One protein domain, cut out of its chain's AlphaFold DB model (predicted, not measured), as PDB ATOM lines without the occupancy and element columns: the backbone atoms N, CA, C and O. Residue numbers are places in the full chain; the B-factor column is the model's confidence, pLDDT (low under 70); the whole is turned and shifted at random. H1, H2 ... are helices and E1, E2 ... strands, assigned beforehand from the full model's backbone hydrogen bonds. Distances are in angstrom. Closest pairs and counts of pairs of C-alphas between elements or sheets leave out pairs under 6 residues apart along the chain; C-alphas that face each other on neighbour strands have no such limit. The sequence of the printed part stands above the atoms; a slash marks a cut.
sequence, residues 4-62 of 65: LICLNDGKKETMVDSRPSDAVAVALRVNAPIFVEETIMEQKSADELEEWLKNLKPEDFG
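This is residues 4 to 62 of the 65 residues of the protein "Bifunctional nuclease family protein" of Nitrospirae bacterium (UniProt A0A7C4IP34). A two-stranded hairpin, E1 and E2, has the helix H1 beside it, nearer to E1; from H1 the chain leads off into a loose, open arc of three short helices, H2, H3 and H4, which touch no helix. The hairpin's turn, in residues 8 to 13, sticks out at one end, and residues 42 to 48 and 50 to 62 stand free at the other. The printed part has 59 residues, with two named strands and four named helices in the order E1, E2, H1, H2, H3, H4; the sheet is antiparallel and the class is mixed, helices and strands. The whole is loose, with a radius of gyration of the C-alphas of 14.4 A, and spans 43 by 29 by 17 A.

Look first at E1, residues 4 to 8, and E2, residues 13 to 18, a hairpin of antiparallel neighbours with 155 degrees between their directions. C-alphas 6 and 15 face each other at 4.8 A, and you will find N 5 and O 16 at 2.9 A and N 14 and O 7 at 2.8 A, within hydrogen-bond range. Next go to H1, residues 20 to 30: its closest C-alpha to E1 is that of Ala 23, 6.0 A from that of Ile 5, one of 2 pairs within 8 A. Farther out come H2, residues 38 to 43, H3, residues 46 to 54, and H4, residues 58 to 61. H1 and H2 are apart, as are H2 and H3, and H3 and H4. In H1, H2 and H3 every O i to N i+4 pair is within hydrogen-bond range; H4 is too short for such a pair, and its one O i to N i+3 pair is within range.

Find C-alpha 4 at (144.250, 151.793, 84.307); from there E1 runs 12.8 A to C-alpha 8. E2 covers 15.7 A from C-alpha 13 to C-alpha 18. H1 starts at C-alpha 20, at (137.978, 156.819, 84.293), and ends 15.7 A on at C-alpha 30. H2 measures 8.9 A, H3 12.2 A and H4 5.7 A from first to last C-alpha; H4 ends at C-alpha 61, at (132.274, 168.781, 91.433).

The two C-alphas farthest apart are those of Lys 11 and Asn 55, at 43.2 A. The printed part has no cut; the link from H1 to H2, 7 residues, is short, the other links are tight, and there is no long link. Look in the B-factor column for low confidence: residues 43 to 50 and 61 to 62 are under 70, while the mean pLDDT of the printed part is 86.1.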
ATOM      1  N   LEU A   4     143.330 152.533  83.452       97.81
ATOM      2  CA  LEU A   4     144.250 151.793  84.307       97.81
ATOM      3  C   LEU A   4     144.967 152.780  85.222       97.81
ATOM      4  O   LEU A   4     145.402 153.842  84.781       97.81
ATOM      5  N   ILE A   5     145.107 152.420  86.495       97.94
ATOM      6  CA  ILE A   5     146.019 153.108  87.408       97.94
ATOM      7  C   ILE A   5     147.333 152.330  87.405       97.94
ATOM      8  O   ILE A   5     147.370 151.162  87.799       97.94
ATOM      9  N   CYS A   6     148.408 152.982  86.965       97.69
ATOM     10  CA  CYS A   6     149.756 152.422  86.971       97.69
ATOM     11  C   CYS A   6     150.467 152.810  88.269       97.69
ATOM     12  O   CYS A   6     150.745 153.983  88.512       97.69
ATOM     13  N   LEU A   7     150.753 151.821  89.110       96.75
ATOM     14  CA  LEU A   7     151.463 151.994  90.373       96.75
ATOM     15  C   LEU A   7     152.891 151.470  90.233       96.75
ATOM     16  O   LEU A   7     153.094 150.390  89.683       96.75
ATOM     17  N   ASN A   8     153.862 152.194  90.784       95.31
ATOM     18  CA  ASN A   8     155.249 151.749  90.879       95.31
ATOM     19  C   ASN A   8     155.745 151.956  92.316       95.31
ATOM     20  O   ASN A   8     155.767 153.080  92.814       95.31
ATOM     21  N   ASP A   9     156.114 150.865  92.989       94.69
ATOM     22  CA  ASP A   9     156.625 150.872  94.370       94.69
ATOM     23  C   ASP A   9     158.167 150.849  94.447       94.69
ATOM     24  O   ASP A   9     158.749 150.614  95.509       94.69
ATOM     25  N   GLY A  10     158.838 151.063  93.312       96.12
ATOM     26  CA  GLY A  10     160.288 150.975  93.140       96.12
ATOM     27  C   GLY A  10     160.817 149.552  92.943       96.12
ATOM     28  O   GLY A  10     161.999 149.383  92.647       96.12
ATOM     29  N   LYS A  11     159.977 148.520  93.090       96.50
ATOM     30  CA  LYS A  11     160.345 147.109  92.877       96.50
ATOM     31  C   LYS A  11     159.588 146.495  91.713       96.50
ATOM     32  O   LYS A  11     160.137 145.644  91.016       96.50
ATOM     33  N   LYS A  12     158.332 146.893  91.525       96.12
ATOM     34  CA  LYS A  12     157.487 146.417  90.436       96.12
ATOM     35  C   LYS A  12     156.470 147.463  90.010       96.12
ATOM     36  O   LYS A  12     156.016 148.286  90.805       96.12
ATOM     37  N   GLU A  13     156.044 147.329  88.765       97.38
ATOM     38  CA  GLU A  13     154.854 148.001  88.268       97.38
ATOM     39  C   GLU A  13     153.630 147.110  88.464       97.38
ATOM     40  O   GLU A  13     153.682 145.890  88.304       97.38
ATOM     41  N   THR A  14     152.522 147.718  88.874       97.50
ATOM     42  CA  THR A  14     151.229 147.053  89.033       97.50
ATOM     43  C   THR A  14     150.165 147.892  88.347       97.50
ATOM     44  O   THR A  14     150.039 149.082  88.622       97.50
ATOM     45  N   MET A  15     149.396 147.258  87.466       97.69
ATOM     46  CA  MET A  15     148.263 147.880  86.789       97.69
ATOM     47  C   MET A  15     146.966 147.477  87.486       97.69
ATOM     48  O   MET A  15     146.745 146.294  87.751       97.69
ATOM     49  N   VAL A  16     146.123 148.462  87.783       97.62
ATOM     50  CA  VAL A  16     144.820 148.266  88.425       97.62
ATOM     51  C   VAL A  16     143.730 148.762  87.486       97.62
ATOM     52  O   VAL A  16     143.745 149.932  87.099       97.62
ATOM     53  N   ASP A  17     142.797 147.878  87.131       98.00
ATOM     54  CA  ASP A  17     141.607 148.241  86.357       98.00
ATOM     55  C   ASP A  17     140.740 149.228  87.140       98.00
ATOM     56  O   ASP A  17     140.530 149.074  88.347       98.00
ATOM     57  N   SER A  18     140.288 150.280  86.466       97.12
ATOM     58  CA  SER A  18     139.610 151.400  87.101       97.12
ATOM     59  C   SER A  18     138.612 152.066  86.162       97.12
ATOM     60  O   SER A  18     138.770 152.117  84.938       97.12
ATOM     61  N   ARG A  19     137.576 152.667  86.749       96.06
ATOM     62  CA  ARG A  19     136.725 153.593  86.002       96.06
ATOM     63  C   ARG A  19     137.506 154.889  85.744       96.06
ATOM     64  O   ARG A  19     138.245 155.339  86.623       96.06
ATOM     65  N   PRO A  20     137.291 155.564  84.601       94.69
ATOM     66  CA  PRO A  20     137.978 156.819  84.293       94.69
ATOM     67  C   PRO A  20     137.850 157.901  85.375       94.69
ATOM     68  O   PRO A  20     138.832 158.569  85.681       94.69
ATOM     69  N   SER A  21     136.675 158.051  85.997       95.75
ATOM     70  CA  SER A  21     136.452 159.040  87.063       95.75
ATOM     71  C   SER A  21     137.360 158.822  88.275       95.75
ATOM     72  O   SER A  21     137.918 159.776  88.813       95.75
ATOM     73  N   ASP A  22     137.538 157.562  88.680       96.50
ATOM     74  CA  ASP A  22     138.332 157.203  89.852       96.50
ATOM     75  C   ASP A  22     139.828 157.378  89.549       96.50
ATOM     76  O   ASP A  22     140.562 157.950  90.354       96.50
ATOM     77  N   ALA A  23     140.274 156.963  88.356       96.81
ATOM     78  CA  ALA A  23     141.661 157.135  87.915       96.81
ATOM     79  C   ALA A  23     142.073 158.617  87.855       96.81
ATOM     80  O   ALA A  23     143.130 158.985  88.371       96.81
ATOM     81  N   VAL A  24     141.212 159.481  87.301       95.50
ATOM     82  CA  VAL A  24     141.445 160.934  87.251       95.50
ATOM     83  C   VAL A  24     141.490 161.528  88.660       95.50
ATOM     84  O   VAL A  24     142.411 162.279  88.977       95.50
ATOM     85  N   ALA A  25     140.549 161.166  89.538       96.38
ATOM     86  CA  ALA A  25     140.518 161.671  90.909       96.38
ATOM     87  C   ALA A  25     141.777 161.291  91.710       96.38
ATOM     88  O   ALA A  25     142.300 162.113  92.468       96.38
ATOM     89  N   VAL A  26     142.274 160.061  91.541       96.88
ATOM     90  CA  VAL A  26     143.529 159.611  92.159       96.88
ATOM     91  C   VAL A  26     144.710 160.396  91.598       96.88
ATOM     92  O   VAL A  26     145.476 160.952  92.385       96.88
ATOM     93  N   ALA A  27     144.828 160.495  90.271       97.12
ATOM     94  CA  ALA A  27     145.936 161.185  89.617       97.12
ATOM     95  C   ALA A  27     146.039 162.654  90.050       97.12
ATOM     96  O   ALA A  27     147.116 163.102  90.437       97.12
ATOM     97  N   LEU A  28     144.913 163.374  90.100       95.81
ATOM     98  CA  LEU A  28     144.868 164.759  90.576       95.81
ATOM     99  C   LEU A  28     145.295 164.885  92.044       95.81
ATOM    100  O   LEU A  28     146.030 165.804  92.397       95.81
ATOM    101  N   ARG A  29     144.867 163.957  92.910       96.81
ATOM    102  CA  ARG A  29     145.188 164.002  94.345       96.81
ATOM    103  C   ARG A  29     146.673 163.811  94.636       96.81
ATOM    104  O   ARG A  29     147.168 164.382  95.603       96.81
ATOM    105  N   VAL A  30     147.361 163.008  93.830       96.31
ATOM    106  CA  VAL A  30     148.793 162.712  94.009       96.31
ATOM    107  C   VAL A  30     149.689 163.451  93.013       96.31
ATOM    108  O   VAL A  30     150.896 163.231  93.004       96.31
ATOM    109  N   ASN A  31     149.108 164.332  92.193       95.56
ATOM    110  CA  ASN A  31     149.776 165.049  91.108       95.56
ATOM    111  C   ASN A  31     150.527 164.115  90.131       95.56
ATOM    112  O   ASN A  31     151.659 164.389  89.731       95.56
ATOM    113  N   ALA A  32     149.905 162.983  89.786       96.19
ATOM    114  CA  ALA A  32     150.430 162.038  88.805       96.19
ATOM    115  C   ALA A  32     150.029 162.437  87.372       96.19
ATOM    116  O   ALA A  32     148.945 162.988  87.165       96.19
ATOM    117  N   PRO A  33     150.872 162.132  86.370       96.06
ATOM    118  CA  PRO A  33     150.544 162.377  84.971       96.06
ATOM    119  C   PRO A  33     149.354 161.518  84.516       96.06
ATOM    120  O   PRO A  33     149.206 160.368  84.929       96.06
ATOM    121  N   ILE A  34     148.531 162.078  83.628       95.62
ATOM    122  CA  ILE A  34     147.397 161.395  82.997       95.62
ATOM    123  C   ILE A  34     147.707 161.246  81.509       95.62
ATOM    124  O   ILE A  34     148.044 162.226  80.845       95.62
ATOM    125  N   PHE A  35     147.566 160.027  80.995       94.81
ATOM    126  CA  PHE A  35     147.731 159.706  79.581       94.81
ATOM    127  C   PHE A  35     146.408 159.197  79.019       94.81
ATOM    128  O   PHE A  35     145.650 158.515  79.712       94.81
ATOM    129  N   VAL A  36     146.126 159.547  77.768       92.12
ATOM    130  CA  VAL A  36     144.893 159.188  77.067       92.12
ATOM    131  C   VAL A  36     145.268 158.753  75.655       92.12
ATOM    132  O   VAL A  36     146.134 159.363  75.034       92.12
ATOM    133  N   GLU A  37     144.627 157.692  75.167       91.06
ATOM    134  CA  GLU A  37     144.770 157.232  73.783       91.06
ATOM    135  C   GLU A  37     144.334 158.323  72.796       91.06
ATOM    136  O   GLU A  37     143.289 158.952  72.981       91.06
ATOM    137  N   GLU A  38     145.101 158.515  71.722       86.81
ATOM    138  CA  GLU A  38     144.869 159.580  70.734       86.81
ATOM    139  C   GLU A  38     143.457 159.508  70.136       86.81
ATOM    140  O   GLU A  38     142.755 160.512  70.057       86.81
ATOM    141  N   THR A  39     142.965 158.297  69.867       85.19
ATOM    142  CA  THR A  39     141.601 158.057  69.358       85.19
ATOM    143  C   THR A  39     140.488 158.594  70.265       85.19
ATOM    144  O   THR A  39     139.404 158.932  69.794       85.19
ATOM    145  N   ILE A  40     140.724 158.691  71.577       83.31
ATOM    146  CA  ILE A  40     139.760 159.256  72.531       83.31
ATOM    147  C   ILE A  40     139.778 160.783  72.472       83.31
ATOM    148  O   ILE A  40     138.732 161.411  72.639       83.31
ATOM    149  N   MET A  41     140.944 161.370  72.194       77.25
ATOM    150  CA  MET A  41     141.079 162.803  71.937       77.25
ATOM    151  C   MET A  41     140.447 163.191  70.598       77.25
ATOM    152  O   MET A  41     139.825 164.237  70.517       77.25
ATOM    153  N   GLU A  42     140.530 162.345  69.573       78.62
ATOM    154  CA  GLU A  42     139.890 162.593  68.271       78.62
ATOM    155  C   GLU A  42     138.355 162.542  68.336       78.62
ATOM    156  O   GLU A  42     137.676 163.240  67.585       78.62
ATOM    157  N   GLN A  43     137.792 161.729  69.238       66.19
ATOM    158  CA  GLN A  43     136.339 161.608  69.419       66.19
ATOM    159  C   GLN A  43     135.701 162.812  70.109       66.19
ATOM    160  O   GLN A  43     134.509 163.045  69.925       66.19
ATOM    161  N   LYS A  44     136.469 163.561  70.901       59.56
ATOM    162  CA  LYS A  44     136.035 164.844  71.442       59.56
ATOM    163  C   LYS A  44     136.702 165.928  70.621       59.56
ATOM    164  O   LYS A  44     137.859 166.259  70.860       59.56
ATOM    165  N   SER A  45     135.971 166.492  69.667       58.84
ATOM    166  CA  SER A  45     136.401 167.739  69.038       58.84
ATOM    167  C   SER A  45     136.805 168.721  70.148       58.84
ATOM    168  O   SER A  45     136.141 168.814  71.186       58.84
ATOM    169  N   ALA A  46     137.937 169.410  69.979       61.81
ATOM    170  CA  ALA A  46     138.420 170.381  70.965       61.81
ATOM    171  C   ALA A  46     137.317 171.391  71.352       61.81
ATOM    172  O   ALA A  46     137.247 171.828  72.500       61.81
ATOM    173  N   ASP A  47     136.405 171.651  70.416       64.31
ATOM    174  CA  ASP A  47     135.219 172.487  70.563       64.31
ATOM    175  C   ASP A  47     134.240 171.970  71.636       64.31
ATOM    176  O   ASP A  47     133.810 172.742  72.493       64.31
ATOM    177  N   GLU A  48     133.937 170.667  71.667       68.38
ATOM    178  CA  GLU A  48     133.040 170.072  72.671       68.38
ATOM    179  C   GLU A  48     133.660 170.061  74.073       68.38
ATOM    180  O   GLU A  48     132.967 170.256  75.077       68.38
ATOM    181  N   LEU A  49     134.976 169.838  74.166       68.31
ATOM    182  CA  LEU A  49     135.687 169.878  75.444       68.31
ATOM    183  C   LEU A  49     135.756 171.307  75.993       68.31
ATOM    184  O   LEU A  49     135.538 171.512  77.187       68.31
ATOM    185  N   GLU A  50     136.019 172.293  75.135       67.44
ATOM    186  CA  GLU A  50     135.982 173.704  75.511       67.44
ATOM    187  C   GLU A  50     134.592 174.145  75.967       67.44
ATOM    188  O   GLU A  50     134.469 174.855  76.965       67.44
ATOM    189  N   GLU A  51     133.545 173.750  75.248       78.44
ATOM    190  CA  GLU A  51     132.169 174.096  75.599       78.44
ATOM    191  C   GLU A  51     131.755 173.451  76.925       78.44
ATOM    192  O   GLU A  51     131.143 174.101  77.776       78.44
ATOM    193  N   TRP A  52     132.162 172.203  77.158       75.44
ATOM    194  CA  TRP A  52     131.956 171.531  78.437       75.44
ATOM    195  C   TRP A  52     132.702 172.226  79.587       75.44
ATOM    196  O   TRP A  52     132.102 172.481  80.629       75.44
ATOM    197  N   LEU A  53     133.973 172.604  79.394       73.44
ATOM    198  CA  LEU A  53     134.760 173.332  80.400       73.44
ATOM    199  C   LEU A  53     134.167 174.712  80.716       73.44
ATOM    200  O   LEU A  53     134.141 175.112  81.879       73.44
ATOM    201  N   LYS A  54     133.665 175.432  79.706       79.12
ATOM    202  CA  LYS A  54     133.009 176.742  79.877       79.12
ATOM    203  C   LYS A  54     131.712 176.647  80.685       79.12
ATOM    204  O   LYS A  54     131.355 177.603  81.367       79.12
ATOM    205  N   ASN A  55     131.024 175.508  80.618       79.81
ATOM    206  CA  ASN A  55     129.752 175.277  81.301       79.81
ATOM    207  C   ASN A  55     129.892 174.562  82.655       79.81
ATOM    208  O   ASN A  55     128.883 174.340  83.324       79.81
ATOM    209  N   LEU A  56     131.118 174.223  83.065       80.06
ATOM    210  CA  LEU A  56     131.398 173.492  84.295       80.06
ATOM    211  C   LEU A  56     131.162 174.382  85.525       80.06
ATOM    212  O   LEU A  56     131.851 175.388  85.721       80.06
ATOM    213  N   LYS A  57     130.195 174.020  86.371       80.69
ATOM    214  CA  LYS A  57     129.869 174.766  87.593       80.69
ATOM    215  C   LYS A  57     130.543 174.148  88.816       80.69
ATOM    216  O   LYS A  57     130.735 172.934  88.861       80.69
ATOM    217  N   PRO A  58     130.839 174.943  89.861       72.94
ATOM    218  CA  PRO A  58     131.349 174.429  91.132       72.94
ATOM    219  C   PRO A  58     130.488 173.306  91.742       72.94
ATOM    220  O   PRO A  58     131.025 172.420  92.403       72.94
ATOM    221  N   GLU A  59     129.174 173.304  91.494       72.00
ATOM    222  CA  GLU A  59     128.258 172.255  91.964       72.00
ATOM    223  C   GLU A  59     128.456 170.898  91.260       72.00
ATOM    224  O   GLU A  59     128.208 169.855  91.867       72.00
ATOM    225  N   ASP A  60     128.962 170.884  90.021       71.69
ATOM    226  CA  ASP A  60     129.217 169.653  89.256       71.69
ATOM    227  C   ASP A  60     130.374 168.830  89.849       71.69
ATOM    228  O   ASP A  60     130.493 167.629  89.603       71.69
ATOM    229  N   PHE A  61     131.202 169.451  90.696       66.38
ATOM    230  CA  PHE A  61     132.274 168.781  91.433       66.38
ATOM    231  C   PHE A  61     131.773 168.025  92.678       66.38
ATOM    232  O   PHE A  61     132.553 167.311  93.309       66.38
ATOM    233  N   GLY A  62     130.496 168.182  93.054       52.94
ATOM    234  CA  GLY A  62     129.943 167.726  94.335       52.94
ATOM    235  C   GLY A  62     129.213 166.378  94.333       52.94
ATOM    236  O   GLY A  62     128.873 165.899  95.409       52.94
TER     237      GLY A  62